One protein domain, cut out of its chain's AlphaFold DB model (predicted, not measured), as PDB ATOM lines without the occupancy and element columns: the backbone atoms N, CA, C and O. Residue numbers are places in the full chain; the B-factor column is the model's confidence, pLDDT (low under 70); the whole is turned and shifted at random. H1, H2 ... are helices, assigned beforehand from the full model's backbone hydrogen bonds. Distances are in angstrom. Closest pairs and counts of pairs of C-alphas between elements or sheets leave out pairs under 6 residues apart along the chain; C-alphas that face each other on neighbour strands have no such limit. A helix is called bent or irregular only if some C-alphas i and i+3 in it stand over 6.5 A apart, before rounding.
ATOM      1  N   ASP A 146      68.568 -17.025  30.012       76.75
ATOM      2  CA  ASP A 146      69.218 -18.327  29.864       76.75
ATOM      3  C   ASP A 146      68.214 -19.347  29.273       76.75
ATOM      4  O   ASP A 146      67.098 -19.466  29.798       76.75
ATOM      5  N   PRO A 147      68.564 -20.079  28.196       73.94
ATOM      6  CA  PRO A 147      67.635 -20.973  27.507       73.94
ATOM      7  C   PRO A 147      66.940 -21.989  28.423       73.94
ATOM      8  O   PRO A 147      65.756 -22.264  28.231       73.94
ATOM      9  N   ALA A 148      67.624 -22.502  29.454       79.62
ATOM     10  CA  ALA A 148      67.020 -23.455  30.383       79.62
ATOM     11  C   ALA A 148      65.954 -22.795  31.276       79.62
ATOM     12  O   ALA A 148      64.911 -23.397  31.547       79.62
ATOM     13  N   ALA A 149      66.176 -21.548  31.698       78.88
ATOM     14  CA  ALA A 149      65.182 -20.772  32.436       78.88
ATOM     15  C   ALA A 149      63.958 -20.433  31.564       78.88
ATOM     16  O   ALA A 149      62.818 -20.551  32.026       78.88
ATOM     17  N   GLY A 150      64.183 -20.090  30.290       75.88
ATOM     18  CA  GLY A 150      63.117 -19.897  29.306       75.88
ATOM     19  C   GLY A 150      62.267 -21.159  29.118       75.88
ATOM     20  O   GLY A 150      61.040 -21.111  29.258       75.88
ATOM     21  N   ASP A 151      62.908 -22.308  28.891       76.81
ATOM     22  CA  ASP A 151      62.238 -23.603  28.723       76.81
ATOM     23  C   ASP A 151      61.430 -24.010  29.964       76.81
ATOM     24  O   ASP A 151      60.287 -24.468  29.845       76.81
ATOM     25  N   ALA A 152      61.979 -23.797  31.164       82.75
ATOM     26  CA  ALA A 152      61.288 -24.082  32.419       82.75
ATOM     27  C   ALA A 152      60.008 -23.242  32.570       82.75
ATOM     28  O   ALA A 152      58.937 -23.779  32.885       82.75
ATOM     29  N   LEU A 153      60.084 -21.939  32.283       81.75
ATOM     30  CA  LEU A 153      58.928 -21.043  32.335       81.75
ATOM     31  C   LEU A 153      57.878 -21.409  31.274       81.75
ATOM     32  O   LEU A 153      56.676 -21.446  31.567       81.75
ATOM     33  N   HIS A 154      58.310 -21.747  30.057       77.00
ATOM     34  CA  HIS A 154      57.426 -22.254  29.009       77.00
ATOM     35  C   HIS A 154      56.705 -23.536  29.454       77.00
ATOM     36  O   HIS A 154      55.471 -23.612  29.371       77.00
ATOM     37  N   ALA A 155      57.433 -24.521  29.982       80.81
ATOM     38  CA  ALA A 155      56.866 -25.774  30.470       80.81
ATOM     39  C   ALA A 155      55.835 -25.543  31.590       80.81
ATOM     40  O   ALA A 155      54.745 -26.130  31.548       80.81
ATOM     41  N   ALA A 156      56.123 -24.642  32.535       88.00
ATOM     42  CA  ALA A 156      55.206 -24.268  33.611       88.00
ATOM     43  C   ALA A 156      53.905 -23.644  33.073       88.00
ATOM     44  O   ALA A 156      52.808 -24.100  33.418       88.00
ATOM     45  N   ARG A 157      54.000 -22.679  32.142       83.94
ATOM     46  CA  ARG A 157      52.829 -22.062  31.482       83.94
ATOM     47  C   ARG A 157      51.969 -23.100  30.758       83.94
ATOM     48  O   ARG A 157      50.741 -23.098  30.890       83.94
ATOM     49  N   HIS A 158      52.593 -24.018  30.021       81.81
ATOM     50  CA  HIS A 158      51.883 -25.108  29.347       81.81
ATOM     51  C   HIS A 158      51.241 -26.090  30.338       81.81
ATOM     52  O   HIS A 158      50.120 -26.554  30.109       81.81
ATOM     53  N   GLY A 159      51.913 -26.399  31.449       87.50
ATOM     54  CA  GLY A 159      51.368 -27.184  32.556       87.50
ATOM     55  C   GLY A 159      50.082 -26.579  33.116       87.50
ATOM     56  O   GLY A 159      49.051 -27.259  33.133       87.50
ATOM     57  N   LEU A 160      50.123 -25.292  33.468       91.25
ATOM     58  CA  LEU A 160      48.977 -24.544  33.984       91.25
ATOM     59  C   LEU A 160      47.820 -24.511  32.978       91.25
ATOM     60  O   LEU A 160      46.698 -24.891  33.316       91.25
ATOM     61  N   LYS A 161      48.091 -24.152  31.714       86.44
ATOM     62  CA  LYS A 161      47.074 -24.138  30.647       86.44
ATOM     63  C   LYS A 161      46.378 -25.495  30.522       86.44
ATOM     64  O   LYS A 161      45.153 -25.548  30.462       86.44
ATOM     65  N   ARG A 162      47.134 -26.599  30.505       88.38
ATOM     66  CA  ARG A 162      46.564 -27.959  30.439       88.38
ATOM     67  C   ARG A 162      45.709 -28.285  31.664       88.38
ATOM     68  O   ARG A 162      44.655 -28.894  31.506       88.38
ATOM     69  N   ALA A 163      46.144 -27.898  32.862       92.31
ATOM     70  CA  ALA A 163      45.385 -28.123  34.091       92.31
ATOM     71  C   ALA A 163      44.027 -27.404  34.061       92.31
ATOM     72  O   ALA A 163      43.006 -28.039  34.315       92.31
ATOM     73  N   LEU A 164      44.010 -26.131  33.653       92.19
ATOM     74  CA  LEU A 164      42.780 -25.346  33.498       92.19
ATOM     75  C   LEU A 164      41.855 -25.937  32.425       92.19
ATOM     76  O   LEU A 164      40.656 -26.078  32.646       92.19
ATOM     77  N   MET A 165      42.406 -26.353  31.281       86.44
ATOM     78  CA  MET A 165      41.627 -26.966  30.195       86.44
ATOM     79  C   MET A 165      40.917 -28.252  30.633       86.44
ATOM     80  O   MET A 165      39.757 -28.454  30.287       86.44
ATOM     81  N   ARG A 166      41.576 -29.096  31.439       92.00
ATOM     82  CA  ARG A 166      40.982 -30.326  31.999       92.00
ATOM     83  C   ARG A 166      39.891 -30.076  33.045       92.00
ATOM     84  O   ARG A 166      39.210 -31.018  33.436       92.00
ATOM     85  N   ARG A 167      39.760 -28.844  33.538       90.62
ATOM     86  CA  ARG A 167      38.754 -28.428  34.527       90.62
ATOM     87  C   ARG A 167      37.677 -27.525  33.922       90.62
ATOM     88  O   ARG A 167      36.918 -26.895  34.653       90.62
ATOM     89  N   ARG A 168      37.584 -27.458  32.591       86.81
ATOM     90  CA  ARG A 168      36.482 -26.773  31.907       86.81
ATOM     91  C   ARG A 168      35.140 -27.380  32.321       86.81
ATOM     92  O   ARG A 168      35.007 -28.597  32.354       86.81
ATOM     93  N   GLY A 169      34.169 -26.519  32.622       89.69
ATOM     94  CA  GLY A 169      32.838 -26.940  33.069       89.69
ATOM     95  C   GLY A 169      32.789 -27.479  34.501       89.69
ATOM     96  O   GLY A 169      31.863 -28.213  34.828       89.69
ATOM     97  N   CYS A 170      33.780 -27.163  35.342       91.50
ATOM     98  CA  CYS A 170      33.722 -27.490  36.765       91.50
ATOM     99  C   CYS A 170      32.614 -26.713  37.499       91.50
ATOM    100  O   CYS A 170      32.122 -25.694  37.011       91.50
ATOM    101  N   ASP A 171      32.216 -27.218  38.668       95.44
ATOM    102  CA  ASP A 171      31.225 -26.560  39.516       95.44
ATOM    103  C   ASP A 171      31.752 -25.244  40.123       95.44
ATOM    104  O   ASP A 171      32.945 -24.929  40.075       95.44
ATOM    105  N   ALA A 172      30.846 -24.456  40.708       94.88
ATOM    106  CA  ALA A 172      31.179 -23.150  41.274       94.88
ATOM    107  C   ALA A 172      32.256 -23.230  42.370       94.88
ATOM    108  O   ALA A 172      33.101 -22.342  42.468       94.88
ATOM    109  N   ARG A 173      32.266 -24.303  43.170       95.94
ATOM    110  CA  ARG A 173      33.233 -24.478  44.259       95.94
ATOM    111  C   ARG A 173      34.637 -24.713  43.708       95.94
ATOM    112  O   ARG A 173      35.591 -24.094  44.177       95.94
ATOM    113  N   GLU A 174      34.769 -25.582  42.713       94.12
ATOM    114  CA  GLU A 174      36.042 -25.849  42.046       94.12
ATOM    115  C   GLU A 174      36.521 -24.621  41.259       94.12
ATOM    116  O   GLU A 174      37.709 -24.300  41.302       94.12
ATOM    117  N   ALA A 175      35.614 -23.875  40.620       93.81
ATOM    118  CA  ALA A 175      35.946 -22.612  39.962       93.81
ATOM    119  C   ALA A 175      36.503 -21.572  40.954       93.81
ATOM    120  O   ALA A 175      37.545 -20.970  40.681       93.81
ATOM    121  N   MET A 176      35.872 -21.406  42.125       94.88
ATOM    122  CA  MET A 176      36.363 -20.520  43.192       94.88
ATOM    123  C   MET A 176      37.734 -20.963  43.712       94.88
ATOM    124  O   MET A 176      38.648 -20.146  43.807       94.88
ATOM    125  N   ARG A 177      37.922 -22.266  43.960       96.38
ATOM    126  CA  ARG A 177      39.210 -22.820  44.403       96.38
ATOM    127  C   ARG A 177      40.327 -22.570  43.384       96.38
ATOM    128  O   ARG A 177      41.448 -22.234  43.757       96.38
ATOM    129  N   ILE A 178      40.043 -22.736  42.091       95.19
ATOM    130  CA  ILE A 178      41.003 -22.442  41.017       95.19
ATOM    131  C   ILE A 178      41.331 -20.944  40.989       95.19
ATOM    132  O   ILE A 178      42.507 -20.592  40.898       95.19
ATOM    133  N   ALA A 179      40.329 -20.067  41.107       94.75
ATOM    134  CA  ALA A 179      40.538 -18.621  41.147       94.75
ATOM    135  C   ALA A 179      41.424 -18.194  42.331       94.75
ATOM    136  O   ALA A 179      42.334 -17.389  42.152       94.75
ATOM    137  N   GLU A 180      41.229 -18.775  43.517       97.00
ATOM    138  CA  GLU A 180      42.088 -18.531  44.685       97.00
ATOM    139  C   GLU A 180      43.552 -18.917  44.429       97.00
ATOM    140  O   GLU A 180      44.457 -18.148  44.760       97.00
ATOM    141  N   ILE A 181      43.795 -20.080  43.808       96.56
ATOM    142  CA  ILE A 181      45.149 -20.537  43.454       96.56
ATOM    143  C   ILE A 181      45.806 -19.564  42.473       96.56
ATOM    144  O   ILE A 181      46.964 -19.196  42.672       96.56
ATOM    145  N   LEU A 182      45.077 -19.149  41.434       95.19
ATOM    146  CA  LEU A 182      45.581 -18.211  40.430       95.19
ATOM    147  C   LEU A 182      45.904 -16.851  41.057       95.19
ATOM    148  O   LEU A 182      47.007 -16.355  40.875       95.19
ATOM    149  N   ASN A 183      44.995 -16.299  41.864       94.56
ATOM    150  CA  ASN A 183      45.198 -15.014  42.533       94.56
ATOM    151  C   ASN A 183      46.377 -15.043  43.512       94.56
ATOM    152  O   ASN A 183      47.093 -14.052  43.645       94.56
ATOM    153  N   ARG A 184      46.594 -16.165  44.210       96.25
ATOM    154  CA  ARG A 184      47.779 -16.335  45.058       96.25
ATOM    155  C   ARG A 184      49.059 -16.342  44.220       96.25
ATOM    156  O   ARG A 184      49.961 -15.578  44.537       96.25
ATOM    157  N   ALA A 185      49.101 -17.136  43.149       93.62
ATOM    158  CA  ALA A 185      50.257 -17.188  42.255       93.62
ATOM    159  C   ALA A 185      50.568 -15.814  41.632       93.62
ATOM    160  O   ALA A 185      51.730 -15.435  41.555       93.62
ATOM    161  N   THR A 186      49.544 -15.042  41.245       92.19
ATOM    162  CA  THR A 186      49.712 -13.665  40.753       92.19
ATOM    163  C   THR A 186      50.403 -12.778  41.783       92.19
ATOM    164  O   THR A 186      51.409 -12.157  41.457       92.19
ATOM    165  N   ARG A 187      49.918 -12.761  43.034       94.31
ATOM    166  CA  ARG A 187      50.524 -11.942  44.098       94.31
ATOM    167  C   ARG A 187      51.984 -12.309  44.363       94.31
ATOM    168  O   ARG A 187      52.788 -11.408  44.552       94.31
ATOM    169  N   GLU A 188      52.311 -13.603  44.371       93.12
ATOM    170  CA  GLU A 188      53.687 -14.089  44.575       93.12
ATOM    171  C   GLU A 188      54.624 -13.645  43.434       93.12
ATOM    172  O   GLU A 188      55.730 -13.172  43.681       93.12
ATOM    173  N   ILE A 189      54.161 -13.711  42.179       88.62
ATOM    174  CA  ILE A 189      54.934 -13.250  41.012       88.62
ATOM    175  C   ILE A 189      55.146 -11.726  41.048       88.62
ATOM    176  O   ILE A 189      56.220 -11.240  40.692       88.62
ATOM    177  N   GLU A 190      54.135 -10.964  41.468       84.88
ATOM    178  CA  GLU A 190      54.208  -9.501  41.556       84.88
ATOM    179  C   GLU A 190      55.109  -9.021  42.705       84.88
ATOM    180  O   GLU A 190      55.830  -8.033  42.543       84.88
ATOM    181  N   SER A 191      55.115  -9.714  43.851       81.81
ATOM    182  CA  SER A 191      55.930  -9.327  45.009       81.81
ATOM    183  C   SER A 191      57.430  -9.471  44.750       81.81
ATOM    184  O   SER A 191      58.195  -8.563  45.087       81.81
TER     185      SER A 191
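AT A GLANCE: This is residues 146 to 191 of the 212 residues of the protein "PadR-like family transcriptional regulator" of Tanticharoenia sakaeratensis NBRC 103193 (UniProt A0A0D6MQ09). Two long helices, H1 and then H2, make a flat, open V, with the chain folding back through a short link at the closed end. The free ends, residues 146 to 159 and 183 to 191, stand free of the rest. The printed part has 46 residues with two named helices and no named strand, class all helix. It is loose, with a radius of gyration of the C-alphas of 12.9 A, and spans 40 by 25 by 7 A.

HOW THE PARTS SIT: H1, residues 147 to 165, and H2, residues 172 to 191, are only just apart, with their closest C-alphas 8.3 A from each other. In H1 and H2 every O i to N i+4 pair is within hydrogen-bond range.

IN THESE COORDINATES: H1 is 26.8 A long and begins at C-alpha 147 (67.635, -20.973, 27.507). H2 is 28.6 A long and ends at C-alpha 191 (55.930, -9.327, 45.009). Neither is bent.

THE WHOLE: The C-alphas of Asp 146 and Asp 171, the two farthest apart, are 40.1 A apart. The link from H1 to H2, six residues, is short. The printed part has no cut, and no printed residue is under 70 in pLDDT.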